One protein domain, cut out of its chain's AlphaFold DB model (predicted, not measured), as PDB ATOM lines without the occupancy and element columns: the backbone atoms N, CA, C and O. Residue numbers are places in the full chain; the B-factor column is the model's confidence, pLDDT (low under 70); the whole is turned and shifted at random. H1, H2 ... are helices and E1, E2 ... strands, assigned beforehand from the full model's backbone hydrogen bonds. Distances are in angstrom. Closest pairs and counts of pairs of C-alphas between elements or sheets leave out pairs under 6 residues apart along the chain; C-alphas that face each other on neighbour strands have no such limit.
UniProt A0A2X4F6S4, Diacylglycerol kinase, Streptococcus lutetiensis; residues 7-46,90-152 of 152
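Overview. This is residues 7 to 46 and 90 to 152 of the 152 residues of the protein "Diacylglycerol kinase" of Streptococcus lutetiensis (UniProt A0A2X4F6S4). Two antiparallel units make a V: the small sheet of E3, E6 and E7 is one limb, and the hairpin of E4 and E5 is the other, meeting it near residues 108 to 110. H3 follows E7 beyond the corner of the V, the small hairpin of E1 and E2 joins E3 only through the tight link after E2, with residues 35 to 40 sticking out, and an arm with H1 and H2 reaches away from the sheet, residues 15 to 22 sticking out as well. The printed part has 103 residues with three named helices and seven named strands, in the order H1 H2 E1 E2 E3 E4 E5 E6 E7 H3, and 48 residues, under half, are in named elements. The class is mixed, helices and strands; the sheet has the order E3 - E6 - E7 and is antiparallel, as are the two-stranded sheets E1 - E2 and E4 - E5. The whole is loose, with a radius of gyration of the C-alphas of 16.3 A and spans of 47 by 36 by 23 A.

Arrangement. H1, residues 7 to 10, and H2, residues 17 to 23, are apart. E1, residues 34 to 36, and E2, residues 39 to 41, form a hairpin, antiparallel at 147 degrees, with N 36 and O 39 within hydrogen-bond range at 2.9 A. E2 and E3, residues 44 to 46, meet only through their link. E4, residues 91 to 96, and E5, residues 102 to 108, form a hairpin at 172 degrees; N 93 and O 105 are 2.8 A apart, within hydrogen-bond range. E5 and E6, residues 110 to 114, meet only through their link. E3 and E6 are antiparallel neighbours at 159 degrees, with N 45 and O 113 within hydrogen-bond range at 2.9 A. E6 and E7, residues 137 to 141, form a hairpin at 172 degrees, with N 112 and O 139 within hydrogen-bond range at 2.8 A. E3 and E7 are the edge strands of this sheet. The closest C-alphas of E4 and E6, those of Ala 91 and Phe 111, are 7.4 A apart; those of E5 and E7, Gln 108 and Ala 141, are 5.6 A apart. H3, residues 146 to 150, is only just apart from E6, their closest C-alphas 8.5 A apart. H1, H2 and H3 touch no helix and are not on the sheet of E3, E6 and E7. In H2 and H3 every O i to N i+4 pair is within hydrogen-bond range; H1 is too short for such a pair, and its one O i to N i+3 pair is within range.

Along the chain. H1 begins at C-alpha 7, at (22.311, 31.059, 311.820). H2 measures 9.8 A from first to last C-alpha. The short strands E1, E2 and E3 measure 7.0 A, 7.1 A and 6.2 A. E4 and E5 measure 16.1 A each, E4 beginning at C-alpha 91, at (8.659, 13.535, 323.274). E6 measures 12.0 A and E7 13.3 A. H3, 6.4 A long, ends at C-alpha 150, at (6.392, 13.559, 306.211); H1 is 5.2 A long.

Size, cuts and confidence. The two C-alphas farthest apart, those of Lys 25 and Thr 145, are 49.3 A apart. Residues 47 to 89 are not printed, and C-alphas 46 and 90 are 11.4 A apart across the cut. The link from E6 to E7 is long, 22 residues, and holds a short antiparallel pairing of residues 118 to 119 with residues 123 to 124. Residues 15 to 22, of which 17 to 22 belong to H2, and residues 35 to 40 stand free. The mean pLDDT of the printed part is 86.7; residues 120 to 122 and 150 to 152 are under 70, and 152 is the chain's last residue.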
ATOM      1  N   PHE A   7      22.467  29.702 311.295       87.94
ATOM      2  CA  PHE A   7      22.311  31.059 311.820       87.94
ATOM      3  C   PHE A   7      22.571  32.100 310.725       87.94
ATOM      4  O   PHE A   7      21.706  32.904 310.402       87.94
ATOM      5  N   ALA A   8      23.725  32.012 310.053       85.69
ATOM      6  CA  ALA A   8      24.046  32.881 308.922       85.69
ATOM      7  C   ALA A   8      22.995  32.797 307.801       85.69
ATOM      8  O   ALA A   8      22.627  33.826 307.243       85.69
ATOM      9  N   ARG A   9      22.475  31.599 307.493       86.12
ATOM     10  CA  ARG A   9      21.408  31.436 306.498       86.12
ATOM     11  C   ARG A   9      20.125  32.150 306.920       86.12
ATOM     12  O   ARG A   9      19.522  32.809 306.081       86.12
ATOM     13  N   ALA A  10      19.733  32.036 308.184       86.12
ATOM     14  CA  ALA A  10      18.540  32.690 308.708       86.12
ATOM     15  C   ALA A  10      18.663  34.223 308.695       86.12
ATOM     16  O   ALA A  10      17.701  34.916 308.390       86.12
ATOM     17  N   LEU A  11      19.873  34.752 308.902       86.56
ATOM     18  CA  LEU A  11      20.164  36.183 308.758       86.56
ATOM     19  C   LEU A  11      20.323  36.644 307.294       86.56
ATOM     20  O   LEU A  11      20.644  37.803 307.040       86.56
ATOM     21  N   GLY A  12      20.160  35.747 306.315       83.06
ATOM     22  CA  GLY A  12      20.339  36.060 304.895       83.06
ATOM     23  C   GLY A  12      21.798  36.281 304.469       83.06
ATOM     24  O   GLY A  12      22.050  36.783 303.370       83.06
ATOM     25  N   LEU A  13      22.773  35.897 305.299       82.75
ATOM     26  CA  LEU A  13      24.192  36.048 304.988       82.75
ATOM     27  C   LEU A  13      24.610  35.053 303.903       82.75
ATOM     28  O   LEU A  13      24.520  33.828 304.049       82.75
ATOM     29  N   LYS A  14      25.118  35.594 302.796       79.06
ATOM     30  CA  LYS A  14      25.688  34.804 301.705       79.06
ATOM     31  C   LYS A  14      27.095  34.340 302.079       79.06
ATOM     32  O   LYS A  14      27.832  35.034 302.767       79.06
ATOM     33  N   LYS A  15      27.491  33.167 301.576       75.94
ATOM     34  CA  LYS A  15      28.837  32.601 301.798       75.94
ATOM     35  C   LYS A  15      29.948  33.298 300.998       75.94
ATOM     36  O   LYS A  15      31.100  32.895 301.112       75.94
ATOM     37  N   ASP A  16      29.604  34.279 300.167       83.19
ATOM     38  CA  ASP A  16      30.566  35.024 299.362       83.19
ATOM     39  C   ASP A  16      31.391  35.983 300.234       83.19
ATOM     40  O   ASP A  16      30.843  36.712 301.061       83.19
ATOM     41  N   LEU A  17      32.711  35.976 300.042       82.06
ATOM     42  CA  LEU A  17      33.652  36.738 300.862       82.06
ATOM     43  C   LEU A  17      33.404  38.244 300.758       82.06
ATOM     44  O   LEU A  17      33.449  38.939 301.771       82.06
ATOM     45  N   THR A  18      33.089  38.733 299.559       84.94
ATOM     46  CA  THR A  18      32.804  40.152 299.321       84.94
ATOM     47  C   THR A  18      31.568  40.586 300.103       84.94
ATOM     48  O   THR A  18      31.608  41.578 300.826       84.94
ATOM     49  N   HIS A  19      30.492  39.795 300.041       81.56
ATOM     50  CA  HIS A  19      29.285  40.037 300.833       81.56
ATOM     51  C   HIS A  19      29.532  40.013 302.347       81.56
ATOM     52  O   HIS A  19      28.928  40.804 303.070       81.56
ATOM     53  N   LEU A  20      30.405  39.130 302.835       83.50
ATOM     54  CA  LEU A  20      30.739  39.069 304.259       83.50
ATOM     55  C   LEU A  20      31.513  40.308 304.704       83.50
ATOM     56  O   LEU A  20      31.150  40.907 305.711       83.50
ATOM     57  N   ILE A  21      32.521  40.732 303.940       85.44
ATOM     58  CA  ILE A  21      33.269  41.966 304.220       85.44
ATOM     59  C   ILE A  21      32.339  43.182 304.179       85.44
ATOM     60  O   ILE A  21      32.462  44.084 304.996       85.44
ATOM     61  N   GLU A  22      31.382  43.215 303.257       84.94
ATOM     62  CA  GLU A  22      30.426  44.319 303.213       84.94
ATOM     63  C   GLU A  22      29.467  44.294 304.412       84.94
ATOM     64  O   GLU A  22      29.135  45.341 304.962       84.94
ATOM     65  N   SER A  23      29.081  43.106 304.887       82.62
ATOM     66  CA  SER A  23      28.238  42.980 306.081       82.62
ATOM     67  C   SER A  23      28.912  43.498 307.357       82.62
ATOM     68  O   SER A  23      28.215  44.010 308.228       82.62
ATOM     69  N   THR A  24      30.249  43.457 307.462       84.44
ATOM     70  CA  THR A  24      30.961  43.990 308.642       84.44
ATOM     71  C   THR A  24      31.001  45.516 308.698       84.44
ATOM     72  O   THR A  24      31.330  46.072 309.742       84.44
ATOM     73  N   LYS A  25      30.663  46.202 307.599       87.94
ATOM     74  CA  LYS A  25      30.538  47.666 307.547       87.94
ATOM     75  C   LYS A  25      29.144  48.158 307.936       87.94
ATOM     76  O   LYS A  25      28.942  49.361 308.083       87.94
ATOM     77  N   GLN A  26      28.170  47.254 308.046       83.94
ATOM     78  CA  GLN A  26      26.809  47.606 308.436       83.94
ATOM     79  C   GLN A  26      26.724  47.862 309.943       83.94
ATOM     80  O   GLN A  26      27.550  47.387 310.720       83.94
ATOM     81  N   ALA A  27      25.699  48.611 310.356       86.94
ATOM     82  CA  ALA A  27      25.413  48.813 311.768       86.94
ATOM     83  C   ALA A  27      25.162  47.468 312.466       86.94
ATOM     84  O   ALA A  27      24.515  46.574 311.910       86.94
ATOM     85  N   LEU A  28      25.662  47.349 313.698       87.94
ATOM     86  CA  LEU A  28      25.389  46.195 314.541       87.94
ATOM     87  C   LEU A  28      23.882  46.095 314.784       87.94
ATOM     88  O   LEU A  28      23.218  47.095 315.055       87.94
ATOM     89  N   LYS A  29      23.357  44.877 314.675       89.00
ATOM     90  CA  LYS A  29      21.977  44.560 315.029       89.00
ATOM     91  C   LYS A  29      21.983  43.717 316.285       89.00
ATOM     92  O   LYS A  29      22.730  42.742 316.365       89.00
ATOM     93  N   GLU A  30      21.142  44.096 317.229       92.19
ATOM     94  CA  GLU A  30      20.894  43.291 318.412       92.19
ATOM     95  C   GLU A  30      20.131  42.026 318.025       92.19
ATOM     96  O   GLU A  30      19.374  42.006 317.050       92.19
ATOM     97  N   ILE A  31      20.394  40.956 318.765       94.25
ATOM     98  CA  ILE A  31      19.704  39.680 318.628       94.25
ATOM     99  C   ILE A  31      19.309  39.189 320.013       94.25
ATOM    100  O   ILE A  31      20.054  39.361 320.980       94.25
ATOM    101  N   THR A  32      18.174  38.514 320.080       95.44
ATOM    102  CA  THR A  32      17.705  37.822 321.267       95.44
ATOM    103  C   THR A  32      18.271  36.412 321.290       95.44
ATOM    104  O   THR A  32      18.238  35.667 320.304       95.44
ATOM    105  N   VAL A  33      18.804  36.029 322.446       95.06
ATOM    106  CA  VAL A  33      19.308  34.683 322.707       95.06
ATOM    107  C   VAL A  33      18.729  34.212 324.027       95.06
ATOM    108  O   VAL A  33      18.867  34.881 325.048       95.06
ATOM    109  N   TYR A  34      18.123  33.028 324.020       94.38
ATOM    110  CA  TYR A  34      17.587  32.425 325.236       94.38
ATOM    111  C   TYR A  34      18.655  31.584 325.917       94.38
ATOM    112  O   TYR A  34      19.453  30.918 325.256       94.38
ATOM    113  N   THR A  35      18.674  31.590 327.244       94.00
ATOM    114  CA  THR A  35      19.613  30.790 328.037       94.00
ATOM    115  C   THR A  35      18.863  29.805 328.916       94.00
ATOM    116  O   THR A  35      17.719  30.023 329.299       94.00
ATOM    117  N   TYR A  36      19.507  28.682 329.204       89.56
ATOM    118  CA  TYR A  36      19.007  27.657 330.106       89.56
ATOM    119  C   TYR A  36      20.191  27.020 330.841       89.56
ATOM    120  O   TYR A  36      21.351  27.284 330.533       89.56
ATOM    121  N   GLN A  37      19.916  26.138 331.802       89.75
ATOM    122  CA  GLN A  37      20.933  25.600 332.721       89.75
ATOM    123  C   GLN A  37      22.177  24.989 332.048       89.75
ATOM    124  O   GLN A  37      23.236  24.949 332.667       89.75
ATOM    125  N   LYS A  38      22.068  24.483 330.810       89.00
ATOM    126  CA  LYS A  38      23.180  23.819 330.101       89.00
ATOM    127  C   LYS A  38      23.726  24.611 328.912       89.00
ATOM    128  O   LYS A  38      24.596  24.098 328.212       89.00
ATOM    129  N   GLY A  39      23.238  25.826 328.654       91.88
ATOM    130  CA  GLY A  39      23.745  26.641 327.552       91.88
ATOM    131  C   GLY A  39      22.759  27.681 327.036       91.88
ATOM    132  O   GLY A  39      21.938  28.215 327.776       91.88
ATOM    133  N   LEU A  40      22.858  27.967 325.739       93.81
ATOM    134  CA  LEU A  40      22.042  28.963 325.051       93.81
ATOM    135  C   LEU A  40      21.336  28.377 323.828       93.81
ATOM    136  O   LEU A  40      21.801  27.401 323.237       93.81
ATOM    137  N   VAL A  41      20.228  29.000 323.443       92.50
ATOM    138  CA  VAL A  41      19.412  28.670 322.277       92.50
ATOM    139  C   VAL A  41      19.552  29.801 321.265       92.50
ATOM    140  O   VAL A  41      18.882  30.829 321.345       92.50
ATOM    141  N   LEU A  42      20.461  29.613 320.306       92.50
ATOM    142  CA  LEU A  42      20.685  30.582 319.231       92.50
ATOM    143  C   LEU A  42      19.715  30.384 318.059       92.50
ATOM    144  O   LEU A  42      19.186  31.355 317.536       92.50
ATOM    145  N   ASN A  43      19.493  29.132 317.646       91.50
ATOM    146  CA  ASN A  43      18.586  28.800 316.543       91.50
ATOM    147  C   ASN A  43      17.347  28.074 317.048       91.50
ATOM    148  O   ASN A  43      16.240  28.575 316.909       91.50
ATOM    149  N   SER A  44      17.535  26.899 317.639       91.06
ATOM    150  CA  SER A  44      16.433  26.088 318.134       91.06
ATOM    151  C   SER A  44      16.867  25.169 319.265       91.06
ATOM    152  O   SER A  44      18.055  24.867 319.422       91.06
ATOM    153  N   LEU A  45      15.891  24.731 320.056       90.38
ATOM    154  CA  LEU A  45      16.023  23.631 321.002       90.38
ATOM    155  C   LEU A  45      14.966  22.578 320.679       90.38
ATOM    156  O   LEU A  45      13.772  22.814 320.856       90.38
ATOM    157  N   ASP A  46      15.421  21.414 320.221       87.25
ATOM    158  CA  ASP A  46      14.554  20.409 319.608       87.25
ATOM    159  C   ASP A  46      14.437  19.142 320.465       87.25
ATOM    160  O   ASP A  46      15.420  18.637 321.018       87.25
ATOM    161  N   PHE A  90       9.299   9.953 320.098       83.50
ATOM    162  CA  PHE A  90       8.290  10.908 320.541       83.50
ATOM    163  C   PHE A  90       8.726  11.526 321.863       83.50
ATOM    164  O   PHE A  90       9.305  10.845 322.709       83.50
ATOM    165  N   ALA A  91       8.431  12.807 322.039       86.38
ATOM    166  CA  ALA A  91       8.659  13.535 323.274       86.38
ATOM    167  C   ALA A  91       7.326  13.848 323.955       86.38
ATOM    168  O   ALA A  91       6.340  14.189 323.301       86.38
ATOM    169  N   SER A  92       7.309  13.754 325.279       89.31
ATOM    170  CA  SER A  92       6.249  14.319 326.107       89.31
ATOM    171  C   SER A  92       6.885  15.368 327.001       89.31
ATOM    172  O   SER A  92       7.935  15.109 327.589       89.31
ATOM    173  N   LEU A  93       6.285  16.548 327.062       92.06
ATOM    174  CA  LEU A  93       6.817  17.685 327.793       92.06
ATOM    175  C   LEU A  93       5.687  18.544 328.361       92.06
ATOM    176  O   LEU A  93       4.551  18.509 327.891       92.06
ATOM    177  N   CYS A  94       6.033  19.306 329.385       92.69
ATOM    178  CA  CYS A  94       5.172  20.270 330.037       92.69
ATOM    179  C   CYS A  94       5.865  21.623 329.916       92.69
ATOM    180  O   CYS A  94       7.036  21.739 330.282       92.69
ATOM    181  N   LEU A  95       5.175  22.605 329.351       90.75
ATOM    182  CA  LEU A  95       5.647  23.980 329.276       90.75
ATOM    183  C   LEU A  95       4.867  24.792 330.292       90.75
ATOM    184  O   LEU A  95       3.647  24.687 330.341       90.75
ATOM    185  N   GLU A  96       5.573  25.585 331.080       91.94
ATOM    186  CA  GLU A  96       4.983  26.512 332.031       91.94
ATOM    187  C   GLU A  96       5.460  27.915 331.666       91.94
ATOM    188  O   GLU A  96       6.662  28.138 331.493       91.94
ATOM    189  N   THR A  97       4.522  28.837 331.465       84.88
ATOM    190  CA  THR A  97       4.845  30.249 331.241       84.88
ATOM    191  C   THR A  97       5.099  30.944 332.576       84.88
ATOM    192  O   THR A  97       4.675  30.467 333.624       84.88
ATOM    193  N   GLU A  98       5.742  32.115 332.564       83.75
ATOM    194  CA  GLU A  98       5.918  32.912 333.791       83.75
ATOM    195  C   GLU A  98       4.584  33.319 334.439       83.75
ATOM    196  O   GLU A  98       4.516  33.526 335.648       83.75
ATOM    197  N   ALA A  99       3.506  33.386 333.651       87.94
ATOM    198  CA  ALA A  99       2.152  33.631 334.142       87.94
ATOM    199  C   ALA A  99       1.517  32.400 334.827       87.94
ATOM    200  O   ALA A  99       0.397  32.491 335.327       87.94
ATOM    201  N   GLY A 100       2.213  31.257 334.853       90.12
ATOM    202  CA  GLY A 100       1.741  29.993 335.420       90.12
ATOM    203  C   GLY A 100       0.829  29.193 334.487       90.12
ATOM    204  O   GLY A 100       0.182  28.243 334.926       90.12
ATOM    205  N   GLU A 101       0.735  29.561 333.206       91.69
ATOM    206  CA  GLU A 101      -0.037  28.779 332.241       91.69
ATOM    207  C   GLU A 101       0.722  27.511 331.878       91.69
ATOM    208  O   GLU A 101       1.889  27.563 331.484       91.69
ATOM    209  N   VAL A 102       0.039  26.373 331.971       93.31
ATOM    210  CA  VAL A 102       0.631  25.066 331.708       93.31
ATOM    211  C   VAL A 102       0.109  24.498 330.395       93.31
ATOM    212  O   VAL A 102      -1.091  24.285 330.220       93.31
ATOM    213  N   LEU A 103       1.029  24.189 329.485       91.50
ATOM    214  CA  LEU A 103       0.768  23.464 328.250       91.50
ATOM    215  C   LEU A 103       1.397  22.070 328.323       91.50
ATOM    216  O   LEU A 103       2.611  21.893 328.189       91.50
ATOM    217  N   GLU A 104       0.550  21.057 328.494       94.38
ATOM    218  CA  GLU A 104       0.964  19.657 328.436       94.38
ATOM    219  C   GLU A 104       0.923  19.120 327.003       94.38
ATOM    220  O   GLU A 104      -0.136  19.005 326.379       94.38
ATOM    221  N   LEU A 105       2.075  18.686 326.500       92.75
ATOM    222  CA  LEU A 105       2.196  18.047 325.199       92.75
ATOM    223  C   LEU A 105       2.625  16.596 325.382       92.75
ATOM    224  O   LEU A 105       3.737  16.303 325.812       92.75
ATOM    225  N   ARG A 106       1.750  15.661 325.010       91.31
ATOM    226  CA  ARG A 106       2.028  14.219 325.096       91.31
ATOM    227  C   ARG A 106       2.247  13.619 323.715       91.31
ATOM    228  O   ARG A 106       1.485  13.923 322.797       91.31
ATOM    229  N   ASN A 107       3.239  12.738 323.597       89.00
ATOM    230  CA  ASN A 107       3.549  11.967 322.388       89.00
ATOM    231  C   ASN A 107       3.711  12.838 321.129       89.00
ATOM    232  O   ASN A 107       3.120  12.560 320.086       89.00
ATOM    233  N   GLN A 108       4.505  13.902 321.226       89.44
ATOM    234  CA  GLN A 108       4.856  14.742 320.087       89.44
ATOM    235  C   GLN A 108       5.954  14.083 319.265       89.44
ATOM    236  O   GLN A 108       7.013  13.740 319.788       89.44
ATOM    237  N   PHE A 109       5.705  13.903 317.972       85.81
ATOM    238  CA  PHE A 109       6.715  13.428 317.031       85.81
ATOM    239  C   PHE A 109       7.803  14.483 316.839       85.81
ATOM    240  O   PHE A 109       8.987  14.162 316.784       85.81
ATOM    241  N   PHE A 110       7.390  15.744 316.781       86.62
ATOM    242  CA  PHE A 110       8.269  16.887 316.634       86.62
ATOM    243  C   PHE A 110       7.929  17.929 317.686       86.62
ATOM    244  O   PHE A 110       6.754  18.222 317.917       86.62
ATOM    245  N   PHE A 111       8.966  18.479 318.299       90.69
ATOM    246  CA  PHE A 111       8.883  19.635 319.168       90.69
ATOM    247  C   PHE A 111      10.135  20.489 318.973       90.69
ATOM    248  O   PHE A 111      11.245  19.954 318.958       90.69
ATOM    249  N   SER A 112       9.954  21.799 318.861       91.06
ATOM    250  CA  SER A 112      11.031  22.772 318.749       91.06
ATOM    251  C   SER A 112      10.652  24.071 319.444       91.06
ATOM    252  O   SER A 112       9.557  24.594 319.241       91.06
ATOM    253  N   LEU A 113      11.579  24.603 320.236       93.00
ATOM    254  CA  LEU A 113      11.600  26.018 320.586       93.00
ATOM    255  C   LEU A 113      12.476  26.731 319.556       93.00
ATOM    256  O   LEU A 113      13.702  26.630 319.626       93.00
ATOM    257  N   ALA A 114      11.860  27.405 318.591       93.75
ATOM    258  CA  ALA A 114      12.535  28.061 317.482       93.75
ATOM    259  C   ALA A 114      12.782  29.543 317.798       93.75
ATOM    260  O   ALA A 114      11.860  30.352 317.834       93.75
ATOM    261  N   ASN A 115      14.050  29.893 318.008       95.06
ATOM    262  CA  ASN A 115      14.528  31.277 318.057       95.06
ATOM    263  C   ASN A 115      14.909  31.785 316.649       95.06
ATOM    264  O   ASN A 115      15.092  32.974 316.418       95.06
ATOM    265  N   ASN A 116      15.080  30.881 315.680       92.81
ATOM    266  CA  ASN A 116      15.479  31.231 314.325       92.81
ATOM    267  C   ASN A 116      14.963  30.229 313.285       92.81
ATOM    268  O   ASN A 116      14.556  29.114 313.606       92.81
ATOM    269  N   THR A 117      15.022  30.616 312.012       89.81
ATOM    270  CA  THR A 117      14.308  29.938 310.917       89.81
ATOM    271  C   THR A 117      14.804  28.521 310.592       89.81
ATOM    272  O   THR A 117      14.029  27.679 310.130       89.81
ATOM    273  N   TYR A 118      16.100  28.252 310.778       84.56
ATOM    274  CA  TYR A 118      16.757  27.033 310.292       84.56
ATOM    275  C   TYR A 118      17.538  26.292 311.379       84.56
ATOM    276  O   TYR A 118      18.148  26.906 312.253       84.56
ATOM    277  N   PHE A 119      17.639  24.972 311.218       78.25
ATOM    278  CA  PHE A 119      18.503  24.095 312.006       78.25
ATOM    279  C   PHE A 119      19.086  22.952 311.166       78.25
ATOM    280  O   PHE A 119      18.715  22.742 310.005       78.25
ATOM    281  N   GLY A 120      20.016  22.200 311.762       69.50
ATOM    282  CA  GLY A 120      20.435  20.898 311.250       69.50
ATOM    283  C   GLY A 120      21.031  20.889 309.837       69.50
ATOM    284  O   GLY A 120      20.923  19.891 309.137       69.50
ATOM    285  N   GLY A 121      21.660  21.967 309.371       69.25
ATOM    286  CA  GLY A 121      22.225  22.047 308.021       69.25
ATOM    287  C   GLY A 121      21.306  22.664 306.964       69.25
ATOM    288  O   GLY A 121      21.623  22.606 305.770       69.25
ATOM    289  N   GLY A 122      20.220  23.312 307.383       69.94
ATOM    290  CA  GLY A 122      19.348  24.124 306.534       69.94
ATOM    291  C   GLY A 122      17.940  23.588 306.386       69.94
ATOM    292  O   GLY A 122      17.258  23.956 305.433       69.94
ATOM    293  N   VAL A 123      17.520  22.735 307.315       75.38
ATOM    294  CA  VAL A 123      16.119  22.367 307.473       75.38
ATOM    295  C   VAL A 123      15.401  23.573 308.069       75.38
ATOM    296  O   VAL A 123      15.875  24.158 309.042       75.38
ATOM    297  N   MET A 124      14.312  23.999 307.438       82.50
ATOM    298  CA  MET A 124      13.479  25.088 307.945       82.50
ATOM    299  C   MET A 124      12.561  24.530 309.033       82.50
ATOM    300  O   MET A 124      11.869  23.554 308.771       82.50
ATOM    301  N   ILE A 125      12.572  25.131 310.226       83.31
ATOM    302  CA  ILE A 125      11.651  24.764 311.319       83.31
ATOM    303  C   ILE A 125      10.386  25.591 311.207       83.31
ATOM    304  O   ILE A 125       9.279  25.067 311.143       83.31
ATOM    305  N   TRP A 126      10.576  26.908 311.205       89.94
ATOM    306  CA  TRP A 126       9.491  27.863 311.254       89.94
ATOM    307  C   TRP A 126       9.862  29.092 310.431       89.94
ATOM    308  O   TRP A 126      10.834  29.770 310.770       89.94
ATOM    309  N   PRO A 127       9.132  29.392 309.345       88.81
ATOM    310  CA  PRO A 127       9.494  30.471 308.425       88.81
ATOM    311  C   PRO A 127       9.444  31.860 309.070       88.81
ATOM    312  O   PRO A 127      10.082  32.781 308.567       88.81
ATOM    313  N   HIS A 128       8.695  32.014 310.162       91.31
ATOM    314  CA  HIS A 128       8.494  33.294 310.838       91.31
ATOM    315  C   HIS A 128       9.400  33.495 312.059       91.31
ATOM    316  O   HIS A 128       9.458  34.609 312.572       91.31
ATOM    317  N   ALA A 129      10.132  32.460 312.488       92.69
ATOM    318  CA  ALA A 129      11.044  32.575 313.621       92.69
ATOM    319  C   ALA A 129      12.216  33.496 313.272       92.69
ATOM    320  O   ALA A 129      12.850  33.346 312.218       92.69
ATOM    321  N   THR A 130      12.522  34.426 314.177       93.00
ATOM    322  CA  THR A 130      13.595  35.402 314.007       93.00
ATOM    323  C   THR A 130      14.259  35.743 315.332       93.00
ATOM    324  O   THR A 130      13.594  36.079 316.306       93.00
ATOM    325  N   ALA A 131      15.592  35.760 315.325       94.00
ATOM    326  CA  ALA A 131      16.377  36.161 316.486       94.00
ATOM    327  C   ALA A 131      16.370  37.684 316.712       94.00
ATOM    328  O   ALA A 131      17.044  38.161 317.610       94.00
ATOM    329  N   TYR A 132      15.676  38.475 315.885       94.44
ATOM    330  CA  TYR A 132      15.606  39.935 316.038       94.44
ATOM    331  C   TYR A 132      14.484  40.407 316.969       94.44
ATOM    332  O   TYR A 132      14.376  41.604 317.221       94.44
ATOM    333  N   LEU A 133      13.633  39.496 317.439       93.38
ATOM    334  CA  LEU A 133      12.518  39.796 318.328       93.38
ATOM    335  C   LEU A 133      12.670  39.003 319.624       93.38
ATOM    336  O   LEU A 133      13.195  37.891 319.630       93.38
ATOM    337  N   GLU A 134      12.156  39.548 320.722       93.19
ATOM    338  CA  GLU A 134      12.009  38.836 321.996       93.19
ATOM    339  C   GLU A 134      10.823  37.861 321.947       93.19
ATOM    340  O   GLU A 134       9.857  37.964 322.694       93.19
ATOM    341  N   GLN A 135      10.882  36.923 321.001       90.88
ATOM    342  CA  GLN A 135       9.879  35.888 320.800       90.88
ATOM    343  C   GLN A 135      10.557  34.528 320.637       90.88
ATOM    344  O   GLN A 135      11.589  34.413 319.979       90.88
ATOM    345  N   LEU A 136       9.988  33.499 321.263       92.25
ATOM    346  CA  LEU A 136      10.418  32.116 321.104       92.25
ATOM    347  C   LEU A 136       9.231  31.300 320.610       92.25
ATOM    348  O   LEU A 136       8.257  31.109 321.339       92.25
ATOM    349  N   ASP A 137       9.302  30.830 319.370       93.06
ATOM    350  CA  ASP A 137       8.195  30.098 318.767       93.06
ATOM    351  C   ASP A 137       8.184  28.649 319.251       93.06
ATOM    352  O   ASP A 137       9.148  27.901 319.084       93.06
ATOM    353  N   CYS A 138       7.066  28.230 319.836       92.44
ATOM    354  CA  CYS A 138       6.849  26.852 320.254       92.44
ATOM    355  C   CYS A 138       6.142  26.069 319.139       92.44
ATOM    356  O   CYS A 138       4.930  26.185 318.952       92.44
ATOM    357  N   VAL A 139       6.893  25.239 318.415       91.38
ATOM    358  CA  VAL A 139       6.405  24.461 317.269       91.38
ATOM    359  C   VAL A 139       6.332  22.986 317.638       91.38
ATOM    360  O   VAL A 139       7.316  22.402 318.090       91.38
ATOM    361  N   TYR A 140       5.179  22.352 317.434       91.19
ATOM    362  CA  TYR A 140       5.001  20.940 317.761       91.19
ATOM    363  C   TYR A 140       4.022  20.232 316.832       91.19
ATOM    364  O   TYR A 140       3.082  20.824 316.306       91.19
ATOM    365  N   ALA A 141       4.234  18.929 316.654       88.44
ATOM    366  CA  ALA A 141       3.364  18.084 315.854       88.44
ATOM    367  C   ALA A 141       3.322  16.649 316.386       88.44
ATOM    368  O   ALA A 141       4.352  16.027 316.658       88.44
ATOM    369  N   LYS A 142       2.115  16.070 316.443       85.19
ATOM    370  CA  LYS A 142       1.916  14.694 316.923       85.19
ATOM    371  C   LYS A 142       2.454  13.620 315.980       85.19
ATOM    372  O   LYS A 142       2.853  12.568 316.452       85.19
ATOM    373  N   GLY A 143       2.428  13.832 314.659       79.25
ATOM    374  CA  GLY A 143       2.931  12.847 313.688       79.25
ATOM    375  C   GLY A 143       2.318  11.441 313.837       79.25
ATOM    376  O   GLY A 143       3.030  10.440 313.784       79.25
ATOM    377  N   GLU A 144       1.005  11.342 314.064       76.69
ATOM    378  CA  GLU A 144       0.332  10.067 314.390       76.69
ATOM    379  C   GLU A 144       0.420   9.034 313.254       76.69
ATOM    380  O   GLU A 144       0.510   7.834 313.502       76.69
ATOM    381  N   THR A 145       0.453   9.498 312.003       78.75
ATOM    382  CA  THR A 145       0.592   8.659 310.805       78.75
ATOM    383  C   THR A 145       1.883   8.987 310.066       78.75
ATOM    384  O   THR A 145       2.408  10.093 310.185       78.75
ATOM    385  N   LEU A 146       2.385   8.050 309.255       71.69
ATOM    386  CA  LEU A 146       3.575   8.277 308.428       71.69
ATOM    387  C   LEU A 146       3.416   9.513 307.524       71.69
ATOM    388  O   LEU A 146       4.328  10.323 307.440       71.69
ATOM    389  N   TRP A 147       2.232   9.702 306.933       74.25
ATOM    390  CA  TRP A 147       1.910  10.882 306.129       74.25
ATOM    391  C   TRP A 147       1.978  12.179 306.929       74.25
ATOM    392  O   TRP A 147       2.601  13.133 306.478       74.25
ATOM    393  N   LYS A 148       1.406  12.198 308.142       75.56
ATOM    394  CA  LYS A 148       1.525  13.351 309.042       75.56
ATOM    395  C   LYS A 148       2.993  13.648 309.344       75.56
ATOM    396  O   LYS A 148       3.351  14.808 309.345       75.56
ATOM    397  N   ARG A 149       3.842  12.631 309.542       74.44
ATOM    398  CA  ARG A 149       5.282  12.804 309.831       74.44
ATOM    399  C   ARG A 149       6.094  13.353 308.659       74.44
ATOM    400  O   ARG A 149       7.088  14.014 308.906       74.44
ATOM    401  N   VAL A 150       5.713  13.045 307.419       68.31
ATOM    402  CA  VAL A 150       6.392  13.559 306.211       68.31
ATOM    403  C   VAL A 150       6.050  15.030 305.947       68.31
ATOM    404  O   VAL A 150       6.813  15.715 305.278       68.31
ATOM    405  N   LEU A 151       4.901  15.494 306.445       66.06
ATOM    406  CA  LEU A 151       4.410  16.865 306.272       66.06
ATOM    407  C   LEU A 151       4.791  17.811 307.420       66.06
ATOM    408  O   LEU A 151       4.479  18.997 307.329       66.06
ATOM    409  N   VAL A 152       5.400  17.284 308.488       63.22
ATOM    410  CA  VAL A 152       6.064  18.089 309.526       63.22
ATOM    411  C   VAL A 152       7.384  18.593 308.973       63.22
ATOM    412  O   VAL A 152       7.639  19.802 309.123       63.22
TER     413      VAL A 152